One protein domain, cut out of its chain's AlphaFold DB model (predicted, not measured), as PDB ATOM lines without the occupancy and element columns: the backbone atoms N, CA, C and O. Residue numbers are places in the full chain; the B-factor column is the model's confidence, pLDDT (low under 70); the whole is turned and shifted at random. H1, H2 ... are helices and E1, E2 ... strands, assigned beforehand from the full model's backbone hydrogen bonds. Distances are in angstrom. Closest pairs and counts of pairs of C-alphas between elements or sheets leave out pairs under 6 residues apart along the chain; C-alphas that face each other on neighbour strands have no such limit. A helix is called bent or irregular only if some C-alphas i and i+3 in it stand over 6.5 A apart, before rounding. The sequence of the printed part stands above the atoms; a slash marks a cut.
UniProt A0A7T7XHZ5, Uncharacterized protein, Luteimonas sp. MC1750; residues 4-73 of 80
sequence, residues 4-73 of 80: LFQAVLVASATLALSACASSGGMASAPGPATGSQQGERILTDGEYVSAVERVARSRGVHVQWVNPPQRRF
ATOM      1  N   LEU A   4     221.117 140.394 197.328       73.81
ATOM      2  CA  LEU A   4     221.821 141.539 196.740       73.81
ATOM      3  C   LEU A   4     222.844 141.095 195.684       73.81
ATOM      4  O   LEU A   4     222.849 141.630 194.584       73.81
ATOM      5  N   PHE A   5     223.643 140.061 195.968       76.19
ATOM      6  CA  PHE A   5     224.589 139.498 194.995       76.19
ATOM      7  C   PHE A   5     223.887 138.889 193.777       76.19
ATOM      8  O   PHE A   5     224.334 139.064 192.648       76.19
ATOM      9  N   GLN A   6     222.755 138.221 193.996       77.06
ATOM     10  CA  GLN A   6     221.950 137.635 192.932       77.06
ATOM     11  C   GLN A   6     221.299 138.714 192.054       77.06
ATOM     12  O   GLN A   6     221.299 138.584 190.835       77.06
ATOM     13  N   ALA A   7     220.823 139.814 192.648       80.12
ATOM     14  CA  ALA A   7     220.306 140.958 191.899       80.12
ATOM     15  C   ALA A   7     221.394 141.632 191.046       80.12
ATOM     16  O   ALA A   7     221.150 141.956 189.886       80.12
ATOM     17  N   VAL A   8     222.607 141.779 191.589       83.12
ATOM     18  CA  VAL A   8     223.757 142.344 190.860       83.12
ATOM     19  C   VAL A   8     224.159 141.460 189.674       83.12
ATOM     20  O   VAL A   8     224.409 141.982 188.590       83.12
ATOM     21  N   LEU A   9     224.165 140.133 189.843       80.81
ATOM     22  CA  LEU A   9     224.469 139.182 188.764       80.81
ATOM     23  C   LEU A   9     223.409 139.168 187.653       80.81
ATOM     24  O   LEU A   9     223.746 139.057 186.478       80.81
ATOM     25  N   VAL A  10     222.126 139.285 188.003       81.12
ATOM     26  CA  VAL A  10     221.046 139.335 187.005       81.12
ATOM     27  C   VAL A  10     221.078 140.655 186.229       81.12
ATOM     28  O   VAL A  10     220.938 140.651 185.006       81.12
ATOM     29  N   ALA A  11     221.327 141.777 186.911       77.56
ATOM     30  CA  ALA A  11     221.407 143.089 186.273       77.56
ATOM     31  C   ALA A  11     222.596 143.201 185.299       77.56
ATOM     32  O   ALA A  11     222.448 143.751 184.203       77.56
ATOM     33  N   SER A  12     223.759 142.640 185.649       74.62
ATOM     34  CA  SER A  12     224.933 142.659 184.767       74.62
ATOM     35  C   SER A  12     224.730 141.822 183.500       74.62
ATOM     36  O   SER A  12     225.120 142.257 182.417       74.62
ATOM     37  N   ALA A  13     224.044 140.678 183.598       72.94
ATOM     38  CA  ALA A  13     223.712 139.851 182.441       72.94
ATOM     39  C   ALA A  13     222.806 140.589 181.441       72.94
ATOM     40  O   ALA A  13     223.062 140.553 180.239       72.94
ATOM     41  N   THR A  14     221.789 141.324 181.909       69.44
ATOM     42  CA  THR A  14     220.888 142.076 181.014       69.44
ATOM     43  C   THR A  14     221.572 143.227 180.273       69.44
ATOM     44  O   THR A  14     221.227 143.496 179.125       69.44
ATOM     45  N   LEU A  15     222.574 143.867 180.885       68.69
ATOM     46  CA  LEU A  15     223.343 144.953 180.264       68.69
ATOM     47  C   LEU A  15     224.331 144.443 179.201       68.69
ATOM     48  O   LEU A  15     224.640 145.159 178.252       68.69
ATOM     49  N   ALA A  16     224.807 143.202 179.317       65.00
ATOM     50  CA  ALA A  16     225.707 142.609 178.328       65.00
ATOM     51  C   ALA A  16     224.993 142.242 177.009       65.00
ATOM     52  O   ALA A  16     225.622 142.229 175.951       65.00
ATOM     53  N   LEU A  17     223.677 141.988 177.037       62.62
ATOM     54  CA  LEU A  17     222.917 141.606 175.838       62.62
ATOM     55  C   LEU A  17     222.638 142.777 174.879       62.62
ATOM     56  O   LEU A  17     222.423 142.538 173.690       62.62
ATOM     57  N   SER A  18     222.686 144.039 175.331       60.72
ATOM     58  CA  SER A  18     222.455 145.199 174.451       60.72
ATOM     59  C   SER A  18     223.603 145.479 173.473       60.72
ATOM     60  O   SER A  18     223.436 146.286 172.563       60.72
ATOM     61  N   ALA A  19     224.745 144.795 173.610       59.16
ATOM     62  CA  ALA A  19     225.874 144.917 172.687       59.16
ATOM     63  C   ALA A  19     225.756 144.024 171.432       59.16
ATOM     64  O   ALA A  19     226.470 144.250 170.458       59.16
ATOM     65  N   CYS A  20     224.852 143.035 171.408       63.78
ATOM     66  CA  CYS A  20     224.651 142.177 170.228       63.78
ATOM     67  C   CYS A  20     223.709 142.775 169.173       63.78
ATOM     68  O   CYS A  20     223.616 142.239 168.069       63.78
ATOM     69  N   ALA A  21     223.061 143.909 169.453       60.03
ATOM     70  CA  ALA A  21     222.401 144.714 168.430       60.03
ATOM     71  C   ALA A  21     223.444 145.582 167.703       60.03
ATOM     72  O   ALA A  21     223.372 146.809 167.715       60.03
ATOM     73  N   SER A  22     224.437 144.941 167.076       62.47
ATOM     74  CA  SER A  22     225.273 145.608 166.081       62.47
ATOM     75  C   SER A  22     224.372 145.905 164.891       62.47
ATOM     76  O   SER A  22     224.125 145.055 164.033       62.47
ATOM     77  N   SER A  23     223.786 147.100 164.902       59.91
ATOM     78  CA  SER A  23     223.178 147.683 163.722       59.91
ATOM     79  C   SER A  23     224.320 147.858 162.729       59.91
ATOM     80  O   SER A  23     225.095 148.809 162.823       59.91
ATOM     81  N   GLY A  24     224.499 146.865 161.856       54.84
ATOM     82  CA  GLY A  24     225.397 146.935 160.717       54.84
ATOM     83  C   GLY A  24     224.910 148.065 159.828       54.84
ATOM     84  O   GLY A  24     224.093 147.853 158.937       54.84
ATOM     85  N   GLY A  25     225.351 149.281 160.145       50.88
ATOM     86  CA  GLY A  25     225.072 150.474 159.376       50.88
ATOM     87  C   GLY A  25     225.586 150.246 157.968       50.88
ATOM     88  O   GLY A  25     226.791 150.187 157.734       50.88
ATOM     89  N   MET A  26     224.664 150.082 157.029       62.09
ATOM     90  CA  MET A  26     224.987 150.122 155.616       62.09
ATOM     91  C   MET A  26     225.543 151.519 155.331       62.09
ATOM     92  O   MET A  26     224.905 152.522 155.666       62.09
ATOM     93  N   ALA A  27     226.756 151.590 154.784       57.62
ATOM     94  CA  ALA A  27     227.393 152.856 154.455       57.62
ATOM     95  C   ALA A  27     226.475 153.653 153.516       57.62
ATOM     96  O   ALA A  27     226.256 153.270 152.368       57.62
ATOM     97  N   SER A  28     225.907 154.749 154.015       57.88
ATOM     98  CA  SER A  28     225.178 155.701 153.183       57.88
ATOM     99  C   SER A  28     226.193 156.669 152.597       57.88
ATOM    100  O   SER A  28     226.732 157.517 153.307       57.88
ATOM    101  N   ALA A  29     226.488 156.518 151.307       64.12
ATOM    102  CA  ALA A  29     227.239 157.526 150.575       64.12
ATOM    103  C   ALA A  29     226.381 158.804 150.474       64.12
ATOM    104  O   ALA A  29     225.196 158.703 150.135       64.12
ATOM    105  N   PRO A  30     226.931 160.003 150.744       53.31
ATOM    106  CA  PRO A  30     226.230 161.234 150.421       53.31
ATOM    107  C   PRO A  30     226.047 161.295 148.901       53.31
ATOM    108  O   PRO A  30     227.019 161.264 148.146       53.31
ATOM    109  N   GLY A  31     224.790 161.317 148.450       54.34
ATOM    110  CA  GLY A  31     224.461 161.467 147.034       54.34
ATOM    111  C   GLY A  31     224.936 162.827 146.506       54.34
ATOM    112  O   GLY A  31     224.936 163.799 147.268       54.34
ATOM    113  N   PRO A  32     225.345 162.924 145.227       52.00
ATOM    114  CA  PRO A  32     225.813 164.178 144.656       52.00
ATOM    115  C   PRO A  32     224.704 165.228 144.744       52.00
ATOM    116  O   PRO A  32     223.573 165.008 144.302       52.00
ATOM    117  N   ALA A  33     225.028 166.367 145.351       56.16
ATOM    118  CA  ALA A  33     224.135 167.507 145.380       56.16
ATOM    119  C   ALA A  33     223.985 168.075 143.960       56.16
ATOM    120  O   ALA A  33     224.966 168.266 143.244       56.16
ATOM    121  N   THR A  34     222.737 168.406 143.627       52.62
ATOM    122  CA  THR A  34     222.274 169.250 142.512       52.62
ATOM    123  C   THR A  34     222.388 168.703 141.085       52.62
ATOM    124  O   THR A  34     223.457 168.655 140.491       52.62
ATOM    125  N   GLY A  35     221.217 168.420 140.497       47.06
ATOM    126  CA  GLY A  35     221.046 168.304 139.048       47.06
ATOM    127  C   GLY A  35     219.936 167.343 138.621       47.06
ATOM    128  O   GLY A  35     220.221 166.218 138.242       47.06
ATOM    129  N   SER A  36     218.676 167.787 138.678       49.00
ATOM    130  CA  SER A  36     217.564 167.297 137.836       49.00
ATOM    131  C   SER A  36     217.429 165.775 137.614       49.00
ATOM    132  O   SER A  36     217.797 165.276 136.556       49.00
ATOM    133  N   GLN A  37     216.766 165.055 138.526       46.16
ATOM    134  CA  GLN A  37     215.999 163.852 138.156       46.16
ATOM    135  C   GLN A  37     214.675 163.803 138.930       46.16
ATOM    136  O   GLN A  37     214.573 163.244 140.015       46.16
ATOM    137  N   GLN A  38     213.632 164.396 138.343       51.94
ATOM    138  CA  GLN A  38     212.225 164.130 138.684       51.94
ATOM    139  C   GLN A  38     211.705 162.840 138.008       51.94
ATOM    140  O   GLN A  38     210.502 162.661 137.846       51.94
ATOM    141  N   GLY A  39     212.594 161.935 137.594       54.41
ATOM    142  CA  GLY A  39     212.255 160.684 136.925       54.41
ATOM    143  C   GLY A  39     212.787 159.503 137.721       54.41
ATOM    144  O   GLY A  39     213.983 159.420 137.948       54.41
ATOM    145  N   GLU A  40     211.878 158.623 138.140       53.34
ATOM    146  CA  GLU A  40     212.147 157.277 138.658       53.34
ATOM    147  C   GLU A  40     213.058 157.201 139.900       53.34
ATOM    148  O   GLU A  40     214.278 157.059 139.837       53.34
ATOM    149  N   ARG A  41     212.440 157.222 141.088       60.16
ATOM    150  CA  ARG A  41     213.148 156.926 142.336       60.16
ATOM    151  C   ARG A  41     213.421 155.423 142.393       60.16
ATOM    152  O   ARG A  41     212.581 154.652 142.851       60.16
ATOM    153  N   ILE A  42     214.585 155.016 141.897       61.66
ATOM    154  CA  ILE A  42     215.085 153.653 142.051       61.66
ATOM    155  C   ILE A  42     215.381 153.445 143.541       61.66
ATOM    156  O   ILE A  42     216.322 154.017 144.090       61.66
ATOM    157  N   LEU A  43     214.534 152.665 144.208       74.88
ATOM    158  CA  LEU A  43     214.673 152.317 145.621       74.88
ATOM    159  C   LEU A  43     214.978 150.829 145.726       74.88
ATOM    160  O   LEU A  43     214.354 150.014 145.048       74.88
ATOM    161  N   THR A  44     215.912 150.461 146.598       79.06
ATOM    162  CA  THR A  44     216.112 149.057 146.964       79.06
ATOM    163  C   THR A  44     214.810 148.482 147.515       79.06
ATOM    164  O   THR A  44     214.139 149.118 148.332       79.06
ATOM    165  N   ASP A  45     214.453 147.277 147.080       86.38
ATOM    166  CA  ASP A  45     213.280 146.568 147.581       86.38
ATOM    167  C   ASP A  45     213.535 146.031 148.996       86.38
ATOM    168  O   ASP A  45     213.936 144.883 149.193       86.38
ATOM    169  N   GLY A  46     213.338 146.889 149.999       86.75
ATOM    170  CA  GLY A  46     213.590 146.543 151.398       86.75
ATOM    171  C   GLY A  46     212.733 145.379 151.901       86.75
ATOM    172  O   GLY A  46     213.206 144.566 152.695       86.75
ATOM    173  N   GLU A  47     211.497 145.253 151.409       89.88
ATOM    174  CA  GLU A  47     210.599 144.160 151.788       89.88
ATOM    175  C   GLU A  47     211.164 142.822 151.307       89.88
ATOM    176  O   GLU A  47     211.364 141.907 152.111       89.88
ATOM    177  N   TYR A  48     211.515 142.746 150.022       89.81
ATOM    178  CA  TYR A  48     212.107 141.547 149.442       89.81
ATOM    179  C   TYR A  48     213.436 141.179 150.113       89.81
ATOM    180  O   TYR A  48     213.624 140.032 150.525       89.81
ATOM    181  N   VAL A  49     214.344 142.150 150.273       93.25
ATOM    182  CA  VAL A  49     215.655 141.928 150.905       93.25
ATOM    183  C   VAL A  49     215.481 141.372 152.320       93.25
ATOM    184  O   VAL A  49     216.061 140.338 152.651       93.25
ATOM    185  N   SER A  50     214.600 141.978 153.123       90.81
ATOM    186  CA  SER A  50     214.339 141.527 154.495       90.81
ATOM    187  C   SER A  50     213.755 140.111 154.562       90.81
ATOM    188  O   SER A  50     214.060 139.346 155.483       90.81
ATOM    189  N   ALA A  51     212.926 139.731 153.584       94.88
ATOM    190  CA  ALA A  51     212.334 138.406 153.523       94.88
ATOM    191  C   ALA A  51     213.387 137.338 153.212       94.88
ATOM    192  O   ALA A  51     213.439 136.313 153.899       94.88
ATOM    193  N   VAL A  52     214.258 137.598 152.236       95.44
ATOM    194  CA  VAL A  52     215.355 136.691 151.879       95.44
ATOM    195  C   VAL A  52     216.333 136.539 153.040       95.44
ATOM    196  O   VAL A  52     216.679 135.416 153.402       95.44
ATOM    197  N   GLU A  53     216.727 137.638 153.682       96.25
ATOM    198  CA  GLU A  53     217.656 137.604 154.815       96.25
ATOM    199  C   GLU A  53     217.088 136.853 156.021       96.25
ATOM    200  O   GLU A  53     217.804 136.091 156.675       96.25
ATOM    201  N   ARG A  54     215.787 137.000 156.299       96.06
ATOM    202  CA  ARG A  54     215.106 136.244 157.360       96.06
ATOM    203  C   ARG A  54     215.168 134.740 157.100       96.06
ATOM    204  O   ARG A  54     215.500 133.974 158.007       96.06
ATOM    205  N   VAL A  55     214.878 134.313 155.871       97.44
ATOM    206  CA  VAL A  55     214.952 132.897 155.481       97.44
ATOM    207  C   VAL A  55     216.396 132.398 155.532       97.44
ATOM    208  O   VAL A  55     216.649 131.334 156.095       97.44
ATOM    209  N   ALA A  56     217.352 133.166 155.014       96.94
ATOM    210  CA  ALA A  56     218.764 132.797 155.017       96.94
ATOM    211  C   ALA A  56     219.297 132.597 156.442       96.94
ATOM    212  O   ALA A  56     219.885 131.558 156.743       96.94
ATOM    213  N   ARG A  57     218.973 133.523 157.353       95.12
ATOM    214  CA  ARG A  57     219.326 133.423 158.774       95.12
ATOM    215  C   ARG A  57     218.759 132.163 159.416       95.12
ATOM    216  O   ARG A  57     219.489 131.461 160.106       95.12
ATOM    217  N   SER A  58     217.489 131.842 159.153       96.06
ATOM    218  CA  SER A  58     216.858 130.623 159.686       96.06
ATOM    219  C   SER A  58     217.531 129.325 159.216       96.06
ATOM    220  O   SER A  58     217.367 128.285 159.844       96.06
ATOM    221  N   ARG A  59     218.311 129.393 158.131       97.31
ATOM    222  CA  ARG A  59     219.029 128.263 157.529       97.31
ATOM    223  C   ARG A  59     220.537 128.290 157.791       97.31
ATOM    224  O   ARG A  59     221.246 127.446 157.257       97.31
ATOM    225  N   GLY A  60     221.039 129.257 158.564       96.06
ATOM    226  CA  GLY A  60     222.477 129.428 158.796       96.06
ATOM    227  C   GLY A  60     223.263 129.850 157.548       96.06
ATOM    228  O   GLY A  60     224.468 129.631 157.482       96.06
ATOM    229  N   VAL A  61     222.595 130.441 156.552       96.62
ATOM    230  CA  VAL A  61     223.215 130.921 155.310       96.62
ATOM    231  C   VAL A  61     223.459 132.424 155.410       96.62
ATOM    232  O   VAL A  61     222.574 133.178 155.815       96.62
ATOM    233  N   HIS A  62     224.647 132.869 155.000       94.69
ATOM    234  CA  HIS A  62     224.979 134.287 154.884       94.69
ATOM    235  C   HIS A  62     224.728 134.782 153.456       94.69
ATOM    236  O   HIS A  62     225.197 134.171 152.496       94.69
ATOM    237  N   VAL A  63     223.999 135.889 153.313       94.88
ATOM    238  CA  VAL A  63     223.694 136.498 152.012       94.88
ATOM    239  C   VAL A  63     224.541 137.746 151.835       94.88
ATOM    240  O   VAL A  63     224.571 138.614 152.702       94.88
ATOM    241  N   GLN A  64     225.208 137.841 150.689       95.38
ATOM    242  CA  GLN A  64     225.899 139.044 150.252       95.38
ATOM    243  C   GLN A  64     225.286 139.510 148.935       95.38
ATOM    244  O   GLN A  64     225.337 138.807 147.925       95.38
ATOM    245  N   TRP A  65     224.700 140.703 148.945       93.50
ATOM    246  CA  TRP A  65     224.088 141.287 147.760       93.50
ATOM    247  C   TRP A  65     225.138 142.020 146.926       93.50
ATOM    248  O   TRP A  65     225.631 143.067 147.333       93.50
ATOM    249  N   VAL A  66     225.463 141.483 145.749       91.62
ATOM    250  CA  VAL A  66     226.307 142.182 144.759       91.62
ATOM    251  C   VAL A  66     225.477 143.183 143.945       91.62
ATOM    252  O   VAL A  66     225.950 144.268 143.627       91.62
ATOM    253  N   ASN A  67     224.221 142.839 143.652       90.00
ATOM    254  CA  ASN A  67     223.247 143.713 143.001       90.00
ATOM    255  C   ASN A  67     221.873 143.501 143.663       90.00
ATOM    256  O   ASN A  67     221.143 142.588 143.262       90.00
ATOM    257  N   PRO A  68     221.556 144.233 144.744       88.44
ATOM    258  CA  PRO A  68     220.300 144.046 145.453       88.44
ATOM    259  C   PRO A  68     219.110 144.428 144.557       88.44
ATOM    260  O   PRO A  68     219.214 145.348 143.744       88.44
ATOM    261  N   PRO A  69     217.967 143.741 144.701       88.56
ATOM    262  CA  PRO A  69     216.793 144.003 143.886       88.56
ATOM    263  C   PRO A  69     216.265 145.414 144.130       88.56
ATOM    264  O   PRO A  69     216.214 145.905 145.261       88.56
ATOM    265  N   GLN A  70     215.859 146.058 143.043       87.50
ATOM    266  CA  GLN A  70     215.355 147.423 143.044       87.50
ATOM    267  C   GLN A  70     213.886 147.431 142.634       87.50
ATOM    268  O   GLN A  70     213.504 146.801 141.645       87.50
ATOM    269  N   ARG A  71     213.067 148.191 143.363       81.69
ATOM    270  CA  ARG A  71     211.716 148.549 142.937       81.69
ATOM    271  C   ARG A  71     211.778 149.818 142.109       81.69
ATOM    272  O   ARG A  71     212.321 150.840 142.529       81.69
ATOM    273  N   ARG A  72     211.174 149.739 140.929       75.19
ATOM    274  CA  ARG A  72     210.919 150.885 140.062       75.19
ATOM    275  C   ARG A  72     209.530 151.407 140.378       75.19
ATOM    276  O   ARG A  72     208.544 150.695 140.188       75.19
ATOM    277  N   PHE A  73     209.451 152.627 140.894       65.75
ATOM    278  CA  PHE A  73     208.176 153.317 141.041       65.75
ATOM    279  C   PHE A  73     207.963 154.196 139.808       65.75
ATOM    280  O   PHE A  73     208.790 155.079 139.561       65.75
TER     281      PHE A  73
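AT A GLANCE: This is residues 4 to 73 of the 80 residues of an uncharacterized protein of Luteimonas sp. MC1750 (UniProt A0A7T7XHZ5). A long free arm, made of helix H1 and an unpaired-off stretch of loop, leads to a small loop-like body in which helix H2 runs out from a short two-strand pairing, E1 with E2, and the chain folds back to it. Residues 4 to 38 stand free, and this arm makes most of the length. The printed part has 70 residues, with two named helices and two named strands in the order H1, E1, H2, E2; the sheet, order E1 - E2, is antiparallel and the class is mostly helix. The whole is extended, with a radius of gyration of the C-alphas of 20.0 A and spans of 64 by 34 by 19 A.

HOW THE PARTS SIT: H1, residues 4 to 19, is apart from H2, residues 46 to 58, and from E2, residues 70 to 72. E1, residues 42 to 44, and E2 are antiparallel neighbours, with 144 degrees between their directions. C-alphas 44 and 70 face each other at 4.3 A, and N 71 and O 43 are within hydrogen-bond range at 2.8 A. H2 and E2 are near each other, with 6 pairs of C-alphas within 10 A. Every O i to N i+4 pair is within hydrogen-bond range in H2, and 9 of 12 are in H1.

IN THESE COORDINATES: H1 begins at C-alpha 4, (221.821, 141.539, 196.740), and is 24.6 A long; it is neither bent nor irregular, but only just: C-alphas 16 and 19 are 6.1 A apart. E1 measures 6.8 A. H2 measures 18.2 A and ends at C-alpha 58, (216.858, 130.623, 159.686). E2 measures 6.4 A and ends at C-alpha 72, (210.919, 150.885, 140.062).

THE WHOLE: The C-alphas of Leu 4 and Ser 36, the two farthest apart, are 64.4 A apart. The printed part has no cut. The links H1 to E1 and H2 to E2 are long, with 22 and 11 residues; E1 to H2 is tight. The mean pLDDT of the printed part is 74.9, and residues 14 to 42 and residue 73 are under 70.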